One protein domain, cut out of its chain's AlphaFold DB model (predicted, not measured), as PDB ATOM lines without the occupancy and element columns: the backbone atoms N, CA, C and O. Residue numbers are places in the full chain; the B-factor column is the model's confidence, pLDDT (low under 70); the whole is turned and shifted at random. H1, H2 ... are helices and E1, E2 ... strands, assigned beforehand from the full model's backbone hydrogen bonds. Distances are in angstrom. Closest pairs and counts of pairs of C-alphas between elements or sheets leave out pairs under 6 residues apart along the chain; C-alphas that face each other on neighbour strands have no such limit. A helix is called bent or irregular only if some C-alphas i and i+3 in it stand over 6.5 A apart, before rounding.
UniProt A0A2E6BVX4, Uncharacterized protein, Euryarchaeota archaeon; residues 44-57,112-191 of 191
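What this domain is: This is residues 44 to 57 and 112 to 191 of the 191 residues of an uncharacterized protein of Euryarchaeota archaeon (UniProt A0A2E6BVX4). An antiparallel sheet, E1 E2 E3 E4, has one face covered by the long helix H2 and, in part, by a two-stranded antiparallel ribbon, E5 and E6, next to H2. H1 at the ribbon's tip and H3 with the last residues at the opposite end make the longest axis. The printed part has 94 residues, with three named helices and six named strands, in the order E1 E2 E3 E4 E5 H1 E6 H2 H3; the class is mixed. It is compact: radius of gyration of the C-alphas 12.7 A, spans 42 by 29 by 25 A.

How they stand to each other: The larger sheet runs E1, residues 52 to 55, E2, 112 to 115, E3, 119 to 122, E4, 125 to 128. Within hydrogen-bond range are N 54 and O 113, 3.0 A, N 114 and O 121, 2.9 A, and N 120 and O 127, 2.8 A. E2 E3 E4 form a meander, each strand the antiparallel neighbour of the one before, with hairpins E2 and E3, E3 and E4. H2, residues 162 to 177, is on this sheet at a height of 8.5 A: two layers, a helix on one face. It lies over E1, slantwise at 40 degrees on the local plane; their closest C-alphas are Trp 54 and Asp 164, 6.5 A. E5, residues 142 to 147, and E6, 156 to 159, are antiparallel neighbours, with N 143 and O 158 at 2.9 A. The closest C-alphas of E5 and H2 are Ile 143 and Leu 165, 7.2 A; of E3 and E6, Ala 122 and Ile 158, 7.0 A. H3, residues 180 to 188, touches H2 at residues 171 to 174 alone, at a steep tilt of 46 degrees, opposite ways; the closest C-alphas are Ala 174 and Trp 180, 4.8 A. H1, residues 149 to 153, is apart from both helices. Every O i to N i+4 pair is within range in H2 and H3; H1 has 0 of 1, and 1 of 2 O i to N i+3.

Where its parts are: E1 begins at C-alpha 52, (-37.598, -39.167, -25.601); H3 ends at C-alpha 188, (-42.392, -52.027, -21.783). H2 measures 22.1 A, E5 15.9 A. H1 is irregular: C-alphas 150 and 153 are 7.2 A apart.

The domain as a whole: The C-alphas farthest apart, Trp 150 and Glu 191, are 42.5 A apart. Residues 58 to 111 are not printed; C-alphas 57 and 112 are 9.6 A apart. E4 to E5 is a long link. Residues 189 to 191 are under pLDDT 70.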
ATOM      1  N   LEU A  44     -38.614 -33.846 -19.621       93.06
ATOM      2  CA  LEU A  44     -37.375 -34.457 -20.100       93.06
ATOM      3  C   LEU A  44     -37.340 -35.942 -19.717       93.06
ATOM      4  O   LEU A  44     -38.009 -36.365 -18.774       93.06
ATOM      5  N   GLY A  45     -36.532 -36.716 -20.431       93.31
ATOM      6  CA  GLY A  45     -36.426 -38.162 -20.304       93.31
ATOM      7  C   GLY A  45     -37.411 -38.901 -21.209       93.31
ATOM      8  O   GLY A  45     -37.761 -38.441 -22.298       93.31
ATOM      9  N   ASN A  46     -37.840 -40.079 -20.764       92.44
ATOM     10  CA  ASN A  46     -38.757 -40.927 -21.521       92.44
ATOM     11  C   ASN A  46     -40.152 -40.297 -21.605       92.44
ATOM     12  O   ASN A  46     -40.755 -39.942 -20.591       92.44
ATOM     13  N   LEU A  47     -40.673 -40.198 -22.824       91.44
ATOM     14  CA  LEU A  47     -42.020 -39.723 -23.115       91.44
ATOM     15  C   LEU A  47     -42.970 -40.912 -23.336       91.44
ATOM     16  O   LEU A  47     -42.521 -42.020 -23.650       91.44
ATOM     17  N   PRO A  48     -44.296 -40.700 -23.239       86.62
ATOM     18  CA  PRO A  48     -45.272 -41.718 -23.607       86.62
ATOM     19  C   PRO A  48     -45.044 -42.238 -25.032       86.62
ATOM     20  O   PRO A  48     -44.585 -41.499 -25.906       86.62
ATOM     21  N   ARG A  49     -45.423 -43.499 -25.278       88.44
ATOM     22  CA  ARG A  49     -45.313 -44.147 -26.602       88.44
ATOM     23  C   ARG A  49     -43.871 -44.201 -27.121       88.44
ATOM     24  O   ARG A  49     -43.606 -43.983 -28.296       88.44
ATOM     25  N   GLY A  50     -42.924 -44.409 -26.210       90.12
ATOM     26  CA  GLY A  50     -41.514 -44.620 -26.528       90.12
ATOM     27  C   GLY A  50     -40.730 -43.383 -26.968       90.12
ATOM     28  O   GLY A  50     -39.577 -43.517 -27.373       90.12
ATOM     29  N   GLY A  51     -41.307 -42.179 -26.890       93.94
ATOM     30  CA  GLY A  51     -40.579 -40.950 -27.205       93.94
ATOM     31  C   GLY A  51     -39.480 -40.629 -26.186       93.94
ATOM     32  O   GLY A  51     -39.383 -41.247 -25.124       93.94
ATOM     33  N   TYR A  52     -38.653 -39.638 -26.497       95.88
ATOM     34  CA  TYR A  52     -37.598 -39.167 -25.601       95.88
ATOM     35  C   TYR A  52     -37.349 -37.678 -25.784       95.88
ATOM     36  O   TYR A  52     -37.291 -37.198 -26.915       95.88
ATOM     37  N   ALA A  53     -37.193 -36.958 -24.681       96.06
ATOM     38  CA  ALA A  53     -36.869 -35.543 -24.664       96.06
ATOM     39  C   ALA A  53     -35.616 -35.285 -23.838       96.06
ATOM     40  O   ALA A  53     -35.408 -35.900 -22.797       96.06
ATOM     41  N   TRP A  54     -34.799 -34.337 -24.273       95.44
ATOM     42  CA  TRP A  54     -33.583 -33.964 -23.563       95.44
ATOM     43  C   TRP A  54     -33.301 -32.477 -23.721       95.44
ATOM     44  O   TRP A  54     -33.904 -31.778 -24.541       95.44
ATOM     45  N   SER A  55     -32.382 -31.981 -22.902       94.50
ATOM     46  CA  SER A  55     -31.921 -30.603 -22.955       94.50
ATOM     47  C   SER A  55     -30.411 -30.557 -23.058       94.50
ATOM     48  O   SER A  55     -29.703 -31.298 -22.383       94.50
ATOM     49  N   THR A  56     -29.917 -29.632 -23.862       93.31
ATOM     50  CA  THR A  56     -28.491 -29.298 -23.899       93.31
ATOM     51  C   THR A  56     -28.068 -28.511 -22.664       93.31
ATOM     52  O   THR A  56     -28.885 -28.034 -21.882       93.31
ATOM     53  N   THR A  57     -26.758 -28.353 -22.496       92.81
ATOM     54  CA  THR A  57     -26.171 -27.414 -21.537       92.81
ATOM     55  C   THR A  57     -25.613 -26.197 -22.272       92.81
ATOM     56  O   THR A  57     -25.312 -26.270 -23.463       92.81
ATOM     57  N   ARG A 112     -34.061 -27.420 -25.814       93.25
ATOM     58  CA  ARG A 112     -34.802 -28.660 -25.581       93.25
ATOM     59  C   ARG A 112     -35.141 -29.316 -26.907       93.25
ATOM     60  O   ARG A 112     -35.528 -28.647 -27.864       93.25
ATOM     61  N   TYR A 113     -35.016 -30.628 -26.928       94.50
ATOM     62  CA  TYR A 113     -35.272 -31.453 -28.093       94.50
ATOM     63  C   TYR A 113     -36.187 -32.603 -27.694       94.50
ATOM     64  O   TYR A 113     -36.182 -33.035 -26.539       94.50
ATOM     65  N   ALA A 114     -36.964 -33.103 -28.648       95.75
ATOM     66  CA  ALA A 114     -37.762 -34.303 -28.451       95.75
ATOM     67  C   ALA A 114     -37.834 -35.134 -29.726       95.75
ATOM     68  O   ALA A 114     -38.033 -34.612 -30.820       95.75
ATOM     69  N   VAL A 115     -37.724 -36.445 -29.576       95.88
ATOM     70  CA  VAL A 115     -37.939 -37.427 -30.634       95.88
ATOM     71  C   VAL A 115     -39.193 -38.208 -30.274       95.88
ATOM     72  O   VAL A 115     -39.284 -38.815 -29.207       95.88
ATOM     73  N   THR A 116     -40.172 -38.184 -31.169       94.75
ATOM     74  CA  THR A 116     -41.430 -38.923 -31.034       94.75
ATOM     75  C   THR A 116     -41.676 -39.749 -32.289       94.75
ATOM     76  O   THR A 116     -41.014 -39.543 -33.306       94.75
ATOM     77  N   LYS A 117     -42.662 -40.648 -32.239       93.19
ATOM     78  CA  LYS A 117     -43.029 -41.497 -33.377       93.19
ATOM     79  C   LYS A 117     -43.280 -40.704 -34.657       93.19
ATOM     80  O   LYS A 117     -42.842 -41.112 -35.724       93.19
ATOM     81  N   ASP A 118     -43.942 -39.557 -34.530       92.94
ATOM     82  CA  ASP A 118     -44.456 -38.816 -35.683       92.94
ATOM     83  C   ASP A 118     -43.570 -37.621 -36.063       92.94
ATOM     84  O   ASP A 118     -43.539 -37.224 -37.225       92.94
ATOM     85  N   ARG A 119     -42.839 -37.043 -35.097       94.19
ATOM     86  CA  ARG A 119     -42.066 -35.810 -35.306       94.19
ATOM     87  C   ARG A 119     -40.791 -35.715 -34.472       94.19
ATOM     88  O   ARG A 119     -40.705 -36.245 -33.358       94.19
ATOM     89  N   LEU A 120     -39.857 -34.918 -34.980       94.62
ATOM     90  CA  LEU A 120     -38.705 -34.375 -34.266       94.62
ATOM     91  C   LEU A 120     -39.002 -32.937 -33.832       94.62
ATOM     92  O   LEU A 120     -39.299 -32.097 -34.672       94.62
ATOM     93  N   SER A 121     -38.861 -32.628 -32.549       93.38
ATOM     94  CA  SER A 121     -38.862 -31.252 -32.042       93.38
ATOM     95  C   SER A 121     -37.422 -30.795 -31.819       93.38
ATOM     96  O   SER A 121     -36.693 -31.418 -31.045       93.38
ATOM     97  N   ALA A 122     -37.004 -29.735 -32.505       90.44
ATOM     98  CA  ALA A 122     -35.668 -29.160 -32.399       90.44
ATOM     99  C   ALA A 122     -35.704 -27.645 -32.631       90.44
ATOM    100  O   ALA A 122     -36.411 -27.174 -33.518       90.44
ATOM    101  N   ASP A 123     -34.932 -26.885 -31.849       82.06
ATOM    102  CA  ASP A 123     -34.807 -25.422 -31.985       82.06
ATOM    103  C   ASP A 123     -36.162 -24.659 -31.950       82.06
ATOM    104  O   ASP A 123     -36.307 -23.613 -32.576       82.06
ATOM    105  N   GLY A 124     -37.182 -25.170 -31.242       83.19
ATOM    106  CA  GLY A 124     -38.528 -24.563 -31.213       83.19
ATOM    107  C   GLY A 124     -39.356 -24.772 -32.492       83.19
ATOM    108  O   GLY A 124     -40.315 -24.034 -32.749       83.19
ATOM    109  N   PHE A 125     -38.971 -25.762 -33.302       86.88
ATOM    110  CA  PHE A 125     -39.691 -26.223 -34.484       86.88
ATOM    111  C   PHE A 125     -39.966 -27.723 -34.402       86.88
ATOM    112  O   PHE A 125     -39.176 -28.492 -33.860       86.88
ATOM    113  N   SER A 126     -41.082 -28.139 -34.995       90.12
ATOM    114  CA  SER A 126     -41.403 -29.545 -35.232       90.12
ATOM    115  C   SER A 126     -41.123 -29.903 -36.690       90.12
ATOM    116  O   SER A 126     -41.475 -29.148 -37.595       90.12
ATOM    117  N   PHE A 127     -40.511 -31.061 -36.909       91.69
ATOM    118  CA  PHE A 127     -40.157 -31.595 -38.216       91.69
ATOM    119  C   PHE A 127     -40.735 -32.997 -38.374       91.69
ATOM    120  O   PHE A 127     -40.467 -33.877 -37.553       91.69
ATOM    121  N   ASP A 128     -41.476 -33.217 -39.455       92.88
ATOM    122  CA  ASP A 128     -41.952 -34.549 -39.819       92.88
ATOM    123  C   ASP A 128     -40.800 -35.398 -40.369       92.88
ATOM    124  O   ASP A 128     -39.921 -34.903 -41.087       92.88
ATOM    125  N   TRP A 129     -40.809 -36.695 -40.063       93.25
ATOM    126  CA  TRP A 129     -39.725 -37.609 -40.446       93.25
ATOM    127  C   TRP A 129     -39.523 -37.726 -41.956       93.25
ATOM    128  O   TRP A 129     -38.399 -37.929 -42.411       93.25
ATOM    129  N   GLU A 130     -40.576 -37.515 -42.747       90.38
ATOM    130  CA  GLU A 130     -40.497 -37.474 -44.210       90.38
ATOM    131  C   GLU A 130     -39.560 -36.375 -44.739       90.38
ATOM    132  O   GLU A 130     -38.993 -36.520 -45.826       90.38
ATOM    133  N   ASN A 131     -39.350 -35.309 -43.960       89.81
ATOM    134  CA  ASN A 131     -38.524 -34.157 -44.315       89.81
ATOM    135  C   ASN A 131     -37.090 -34.257 -43.775       89.81
ATOM    136  O   ASN A 131     -36.247 -33.410 -44.095       89.81
ATOM    137  N   ILE A 132     -36.794 -35.300 -42.999       91.62
ATOM    138  CA  ILE A 132     -35.490 -35.553 -42.393       91.62
ATOM    139  C   ILE A 132     -34.780 -36.684 -43.138       91.62
ATOM    140  O   ILE A 132     -35.360 -37.687 -43.548       91.62
ATOM    141  N   VAL A 133     -33.476 -36.519 -43.330       91.31
ATOM    142  CA  VAL A 133     -32.587 -37.532 -43.890       91.31
ATOM    143  C   VAL A 133     -31.620 -37.966 -42.801       91.31
ATOM    144  O   VAL A 133     -30.726 -37.218 -42.392       91.31
ATOM    145  N   TRP A 134     -31.813 -39.204 -42.354       93.25
ATOM    146  CA  TRP A 134     -30.950 -39.886 -41.404       93.25
ATOM    147  C   TRP A 134     -29.773 -40.553 -42.116       93.25
ATOM    148  O   TRP A 134     -29.951 -41.210 -43.140       93.25
ATOM    149  N   LYS A 135     -28.562 -40.378 -41.578       91.31
ATOM    150  CA  LYS A 135     -27.324 -40.998 -42.092       91.31
ATOM    151  C   LYS A 135     -26.559 -41.781 -41.018       91.31
ATOM    152  O   LYS A 135     -25.390 -42.103 -41.219       91.31
ATOM    153  N   GLY A 136     -27.204 -42.053 -39.885       91.81
ATOM    154  CA  GLY A 136     -26.546 -42.595 -38.703       91.81
ATOM    155  C   GLY A 136     -25.834 -41.524 -37.874       91.81
ATOM    156  O   GLY A 136     -25.529 -40.423 -38.347       91.81
ATOM    157  N   TRP A 137     -25.529 -41.881 -36.632       94.12
ATOM    158  CA  TRP A 137     -24.680 -41.104 -35.740       94.12
ATOM    159  C   TRP A 137     -23.371 -41.854 -35.497       94.12
ATOM    160  O   TRP A 137     -23.361 -43.069 -35.340       94.12
ATOM    161  N   LYS A 138     -22.251 -41.127 -35.519       89.62
ATOM    162  CA  LYS A 138     -20.896 -41.693 -35.404       89.62
ATOM    163  C   LYS A 138     -20.261 -41.432 -34.030       89.62
ATOM    164  O   LYS A 138     -19.042 -41.488 -33.911       89.62
ATOM    165  N   GLY A 139     -21.071 -41.098 -33.026       88.00
ATOM    166  CA  GLY A 139     -20.603 -40.622 -31.724       88.00
ATOM    167  C   GLY A 139     -20.282 -39.120 -31.699       88.00
ATOM    168  O   GLY A 139     -20.333 -38.427 -32.721       88.00
ATOM    169  N   GLY A 140     -19.954 -38.610 -30.510       86.38
ATOM    170  CA  GLY A 140     -19.620 -37.203 -30.258       86.38
ATOM    171  C   GLY A 140     -20.743 -36.421 -29.571       86.38
ATOM    172  O   GLY A 140     -21.670 -37.000 -29.029       86.38
ATOM    173  N   THR A 141     -20.672 -35.090 -29.595       86.25
ATOM    174  CA  THR A 141     -21.590 -34.204 -28.843       86.25
ATOM    175  C   THR A 141     -22.766 -33.672 -29.666       86.25
ATOM    176  O   THR A 141     -23.535 -32.828 -29.200       86.25
ATOM    177  N   ARG A 142     -22.910 -34.130 -30.917       90.25
ATOM    178  CA  ARG A 142     -24.012 -33.736 -31.801       90.25
ATOM    179  C   ARG A 142     -24.380 -34.812 -32.813       90.25
ATOM    180  O   ARG A 142     -23.519 -35.536 -33.314       90.25
ATOM    181  N   ILE A 143     -25.647 -34.811 -33.197       93.12
ATOM    182  CA  ILE A 143     -26.171 -35.511 -34.368       93.12
ATOM    183  C   ILE A 143     -26.449 -34.462 -35.449       93.12
ATOM    184  O   ILE A 143     -27.052 -33.427 -35.178       93.12
ATOM    185  N   VAL A 144     -26.013 -34.716 -36.685       92.31
ATOM    186  CA  VAL A 144     -26.255 -33.808 -37.817       92.31
ATOM    187  C   VAL A 144     -27.274 -34.433 -38.755       92.31
ATOM    188  O   VAL A 144     -26.951 -35.341 -39.524       92.31
ATOM    189  N   LEU A 145     -28.501 -33.924 -38.701       92.31
ATOM    190  CA  LEU A 145     -29.581 -34.337 -39.584       92.31
ATOM    191  C   LEU A 145     -29.564 -33.500 -40.860       92.31
ATOM    192  O   LEU A 145     -29.319 -32.292 -40.836       92.31
ATOM    193  N   GLN A 146     -29.823 -34.148 -41.989       91.69
ATOM    194  CA  GLN A 146     -30.007 -33.461 -43.263       91.69
ATOM    195  C   GLN A 146     -31.500 -33.254 -43.509       91.69
ATOM    196  O   GLN A 146     -32.322 -34.030 -43.025       91.69
ATOM    197  N   ARG A 147     -31.861 -32.205 -44.248       90.19
ATOM    198  CA  ARG A 147     -33.259 -31.888 -44.572       90.19
ATOM    199  C   ARG A 147     -33.518 -32.076 -46.062       90.19
ATOM    200  O   ARG A 147     -32.619 -31.860 -46.877       90.19
ATOM    201  N   ARG A 148     -34.732 -32.499 -46.423       86.44
ATOM    202  CA  ARG A 148     -35.158 -32.612 -47.830       86.44
ATOM    203  C   ARG A 148     -35.549 -31.245 -48.411       86.44
ATOM    204  O   ARG A 148     -35.826 -30.291 -47.684       86.44
ATOM    205  N   GLY A 149     -35.573 -31.157 -49.741       83.44
ATOM    206  CA  GLY A 149     -35.956 -29.949 -50.481       83.44
ATOM    207  C   GLY A 149     -34.900 -28.838 -50.440       83.44
ATOM    208  O   GLY A 149     -33.701 -29.104 -50.374       83.44
ATOM    209  N   TRP A 150     -35.354 -27.580 -50.463       76.56
ATOM    210  CA  TRP A 150     -34.499 -26.380 -50.450       76.56
ATOM    211  C   TRP A 150     -33.648 -26.230 -49.177       76.56
ATOM    212  O   TRP A 150     -32.677 -25.478 -49.161       76.56
ATOM    213  N   TRP A 151     -33.965 -26.984 -48.123       76.88
ATOM    214  CA  TRP A 151     -33.277 -26.933 -46.834       76.88
ATOM    215  C   TRP A 151     -32.039 -27.833 -46.739       76.88
ATOM    216  O   TRP A 151     -31.429 -27.906 -45.674       76.88
ATOM    217  N   ILE A 152     -31.625 -28.487 -47.829       76.19
ATOM    218  CA  ILE A 152     -30.438 -29.362 -47.841       76.19
ATOM    219  C   ILE A 152     -29.135 -28.622 -47.490       76.19
ATOM    220  O   ILE A 152     -28.205 -29.216 -46.955       76.19
ATOM    221  N   LEU A 153     -29.076 -27.312 -47.751       79.25
ATOM    222  CA  LEU A 153     -27.926 -26.460 -47.422       79.25
ATOM    223  C   LEU A 153     -27.895 -26.028 -45.953       79.25
ATOM    224  O   LEU A 153     -26.905 -25.463 -45.495       79.25
ATOM    225  N   ALA A 154     -28.966 -26.293 -45.212       82.81
ATOM    226  CA  ALA A 154     -29.100 -25.919 -43.820       82.81
ATOM    227  C   ALA A 154     -29.222 -27.206 -42.986       82.81
ATOM    228  O   ALA A 154     -30.339 -27.613 -42.651       82.81
ATOM    229  N   PRO A 155     -28.104 -27.883 -42.664       86.88
ATOM    230  CA  PRO A 155     -28.143 -29.051 -41.793       86.88
ATOM    231  C   PRO A 155     -28.751 -28.686 -40.433       86.88
ATOM    232  O   PRO A 155     -28.643 -27.545 -39.985       86.88
ATOM    233  N   LEU A 156     -29.382 -29.660 -39.782       90.12
ATOM    234  CA  LEU A 156     -29.998 -29.512 -38.468       90.12
ATOM    235  C   LEU A 156     -29.137 -30.244 -37.423       90.12
ATOM    236  O   LEU A 156     -29.269 -31.462 -37.264       90.12
ATOM    237  N   PRO A 157     -28.200 -29.543 -36.758       89.94
ATOM    238  CA  PRO A 157     -27.407 -30.123 -35.689       89.94
ATOM    239  C   PRO A 157     -28.197 -30.120 -34.377       89.94
ATOM    240  O   PRO A 157     -28.467 -29.053 -33.823       89.94
ATOM    241  N   ILE A 158     -28.492 -31.307 -33.851       91.94
ATOM    242  CA  ILE A 158     -29.044 -31.486 -32.502       91.94
ATOM    243  C   ILE A 158     -27.903 -31.846 -31.543       91.94
ATOM    244  O   ILE A 158     -27.093 -32.730 -31.833       91.94
ATOM    245  N   GLY A 159     -27.790 -31.106 -30.442       91.44
ATOM    246  CA  GLY A 159     -26.776 -31.323 -29.405       91.44
ATOM    247  C   GLY A 159     -27.332 -32.110 -28.222       91.44
ATOM    248  O   GLY A 159     -28.546 -32.193 -28.059       91.44
ATOM    249  N   GLY A 160     -26.463 -32.663 -27.381       92.69
ATOM    250  CA  GLY A 160     -26.858 -33.382 -26.166       92.69
ATOM    251  C   GLY A 160     -25.666 -34.043 -25.482       92.69
ATOM    252  O   GLY A 160     -24.548 -33.998 -26.007       92.69
ATOM    253  N   SER A 161     -25.896 -34.646 -24.313       92.94
ATOM    254  CA  SER A 161     -24.921 -35.582 -23.740       92.94
ATOM    255  C   SER A 161     -24.807 -36.831 -24.619       92.94
ATOM    256  O   SER A 161     -25.688 -37.102 -25.435       92.94
ATOM    257  N   THR A 162     -23.721 -37.591 -24.480       92.62
ATOM    258  CA  THR A 162     -23.548 -38.832 -25.250       92.62
ATOM    259  C   THR A 162     -24.706 -39.791 -24.981       92.62
ATOM    260  O   THR A 162     -25.256 -40.358 -25.919       92.62
ATOM    261  N   GLU A 163     -25.132 -39.890 -23.724       92.69
ATOM    262  CA  GLU A 163     -26.237 -40.730 -23.273       92.69
ATOM    263  C   GLU A 163     -27.571 -40.289 -23.899       92.69
ATOM    264  O   GLU A 163     -28.319 -41.120 -24.422       92.69
ATOM    265  N   ASP A 164     -27.852 -38.980 -23.927       95.50
ATOM    266  CA  ASP A 164     -29.059 -38.453 -24.578       95.50
ATOM    267  C   ASP A 164     -29.044 -38.732 -26.087       95.50
ATOM    268  O   ASP A 164     -30.067 -39.084 -26.679       95.50
ATOM    269  N   LEU A 165     -27.883 -38.564 -26.729       95.12
ATOM    270  CA  LEU A 165     -27.732 -38.744 -28.172       95.12
ATOM    271  C   LEU A 165     -27.776 -40.218 -28.582       95.12
ATOM    272  O   LEU A 165     -28.312 -40.519 -29.648       95.12
ATOM    273  N   GLU A 166     -27.311 -41.137 -27.737       95.12
ATOM    274  CA  GLU A 166     -27.538 -42.574 -27.906       95.12
ATOM    275  C   GLU A 166     -29.040 -42.870 -27.941       95.12
ATOM    276  O   GLU A 166     -29.542 -43.411 -28.931       95.12
ATOM    277  N   GLN A 167     -29.780 -42.413 -26.926       95.06
ATOM    278  CA  GLN A 167     -31.231 -42.600 -26.841       95.06
ATOM    279  C   GLN A 167     -31.985 -41.955 -28.012       95.06
ATOM    280  O   GLN A 167     -32.931 -42.548 -28.549       95.06
ATOM    281  N   ALA A 168     -31.568 -40.757 -28.422       95.81
ATOM    282  CA  ALA A 168     -32.137 -40.053 -29.561       95.81
ATOM    283  C   ALA A 168     -31.846 -40.784 -30.877       95.81
ATOM    284  O   ALA A 168     -32.751 -40.935 -31.694       95.81
ATOM    285  N   SER A 169     -30.618 -41.268 -31.082       96.00
ATOM    286  CA  SER A 169     -30.212 -41.942 -32.321       96.00
ATOM    287  C   SER A 169     -31.014 -43.219 -32.578       96.00
ATOM    288  O   SER A 169     -31.523 -43.389 -33.686       96.00
ATOM    289  N   LEU A 170     -31.228 -44.041 -31.543       94.88
ATOM    290  CA  LEU A 170     -32.041 -45.260 -31.618       94.88
ATOM    291  C   LEU A 170     -33.479 -44.949 -32.048       94.88
ATOM    292  O   LEU A 170     -34.043 -45.611 -32.918       94.88
ATOM    293  N   ARG A 171     -34.071 -43.899 -31.473       95.50
ATOM    294  CA  ARG A 171     -35.449 -43.493 -31.777       95.50
ATOM    295  C   ARG A 171     -35.577 -42.830 -33.143       95.50
ATOM    296  O   ARG A 171     -36.546 -43.090 -33.846       95.50
ATOM    297  N   ILE A 172     -34.604 -42.013 -33.548       96.00
ATOM    298  CA  ILE A 172     -34.561 -41.436 -34.899       96.00
ATOM    299  C   ILE A 172     -34.482 -42.561 -35.934       96.00
ATOM    300  O   ILE A 172     -35.221 -42.547 -36.918       96.00
ATOM    301  N   GLU A 173     -33.625 -43.556 -35.708       95.06
ATOM    302  CA  GLU A 173     -33.514 -44.712 -36.592       95.06
ATOM    303  C   GLU A 173     -34.823 -45.506 -36.650       95.06
ATOM    304  O   GLU A 173     -35.309 -45.801 -37.744       95.06
ATOM    305  N   ALA A 174     -35.447 -45.780 -35.504       95.06
ATOM    306  CA  ALA A 174     -36.735 -46.466 -35.445       95.06
ATOM    307  C   ALA A 174     -37.851 -45.689 -36.165       95.06
ATOM    308  O   ALA A 174     -38.636 -46.287 -36.906       95.06
ATOM    309  N   ALA A 175     -37.905 -44.365 -36.008       94.62
ATOM    310  CA  ALA A 175     -38.886 -43.515 -36.679       94.62
ATOM    311  C   ALA A 175     -38.703 -43.514 -38.203       94.62
ATOM    312  O   ALA A 175     -39.669 -43.678 -38.946       94.62
ATOM    313  N   VAL A 176     -37.461 -43.384 -38.678       93.12
ATOM    314  CA  VAL A 176     -37.155 -43.328 -40.116       93.12
ATOM    315  C   VAL A 176     -37.296 -44.696 -40.793       93.12
ATOM    316  O   VAL A 176     -37.652 -44.761 -41.969       93.12
ATOM    317  N   THR A 177     -37.040 -45.794 -40.075       92.69
ATOM    318  CA  THR A 177     -37.129 -47.165 -40.616       92.69
ATOM    319  C   THR A 177     -38.484 -47.839 -40.392       92.69
ATOM    320  O   THR A 177     -38.691 -48.952 -40.874       92.69
ATOM    321  N   GLY A 178     -39.415 -47.189 -39.685       92.06
ATOM    322  CA  GLY A 178     -40.738 -47.744 -39.377       92.06
ATOM    323  C   GLY A 178     -40.740 -48.811 -38.274       92.06
ATOM    324  O   GLY A 178     -41.740 -49.503 -38.102       92.06
ATOM    325  N   LYS A 179     -39.653 -48.932 -37.505       93.25
ATOM    326  CA  LYS A 179     -39.456 -49.925 -36.433       93.25
ATOM    327  C   LYS A 179     -39.787 -49.389 -35.039       93.25
ATOM    328  O   LYS A 179     -39.206 -49.792 -34.039       93.25
ATOM    329  N   TRP A 180     -40.713 -48.436 -34.953       94.31
ATOM    330  CA  TRP A 180     -41.049 -47.794 -33.677       94.31
ATOM    331  C   TRP A 180     -41.657 -48.764 -32.652       94.31
ATOM    332  O   TRP A 180     -41.460 -48.588 -31.454       94.31
ATOM    333  N   ALA A 181     -42.367 -49.797 -33.116       92.00
ATOM    334  CA  ALA A 181     -42.946 -50.821 -32.246       92.00
ATOM    335  C   ALA A 181     -41.875 -51.546 -31.411       92.00
ATOM    336  O   ALA A 181     -42.102 -51.798 -30.232       92.00
ATOM    337  N   ASP A 182     -40.691 -51.780 -31.982       90.56
ATOM    338  CA  ASP A 182     -39.570 -52.427 -31.291       90.56
ATOM    339  C   ASP A 182     -39.112 -51.584 -30.086       90.56
ATOM    340  O   ASP A 182     -38.835 -52.112 -29.014       90.56
ATOM    341  N   ILE A 183     -39.099 -50.253 -30.227       90.50
ATOM    342  CA  ILE A 183     -38.766 -49.330 -29.132       90.50
ATOM    343  C   ILE A 183     -39.830 -49.366 -28.032       90.50
ATOM    344  O   ILE A 183     -39.492 -49.339 -26.849       90.50
ATOM    345  N   GLU A 184     -41.113 -49.404 -28.405       89.25
ATOM    346  CA  GLU A 184     -42.207 -49.490 -27.433       89.25
ATOM    347  C   GLU A 184     -42.135 -50.797 -26.629       89.25
ATOM    348  O   GLU A 184     -42.254 -50.736 -25.405       89.25
ATOM    349  N   ALA A 185     -41.850 -51.928 -27.281       87.31
ATOM    350  CA  ALA A 185     -41.696 -53.233 -26.634       87.31
ATOM    351  C   ALA A 185     -40.507 -53.267 -25.655       87.31
ATOM    352  O   ALA A 185     -40.677 -53.632 -24.489       87.31
ATOM    353  N   ILE A 186     -39.330 -52.781 -26.080       85.19
ATOM    354  CA  ILE A 186     -38.125 -52.708 -25.229       85.19
ATOM    355  C   ILE A 186     -38.397 -51.890 -23.959       85.19
ATOM    356  O   ILE A 186     -37.988 -52.268 -22.864       85.19
ATOM    357  N   LEU A 187     -39.099 -50.761 -24.087       80.50
ATOM    358  CA  LEU A 187     -39.400 -49.889 -22.948       80.50
ATOM    359  C   LEU A 187     -40.504 -50.444 -22.038       80.50
ATOM    360  O   LEU A 187     -40.579 -50.045 -20.875       80.50
ATOM    361  N   GLN A 188     -41.356 -51.332 -22.552       77.50
ATOM    362  CA  GLN A 188     -42.392 -52.027 -21.783       77.50
ATOM    363  C   GLN A 188     -41.874 -53.303 -21.100       77.50
ATOM    364  O   GLN A 188     -42.570 -53.844 -20.242       77.50
ATOM    365  N   GLY A 189     -40.644 -53.736 -21.403       66.12
ATOM    366  CA  GLY A 189     -40.044 -54.942 -20.830       66.12
ATOM    367  C   GLY A 189     -40.598 -56.240 -21.422       66.12
ATOM    368  O   GLY A 189     -40.544 -57.275 -20.761       66.12
ATOM    369  N   GLU A 190     -41.154 -56.180 -22.634       54.91
ATOM    370  CA  GLU A 190     -41.582 -57.356 -23.394       54.91
ATOM    371  C   GLU A 190     -40.378 -57.881 -24.200       54.91
ATOM    372  O   GLU A 190     -40.154 -57.460 -25.335       54.91
ATOM    373  N   GLU A 191     -39.559 -58.736 -23.571       44.38
ATOM    374  CA  GLU A 191     -38.575 -59.606 -24.251       44.38
ATOM    375  C   GLU A 191     -39.210 -60.932 -24.693       44.38
ATOM    376  O   GLU A 191     -39.909 -61.568 -23.867       44.38
TER     377      GLU A 191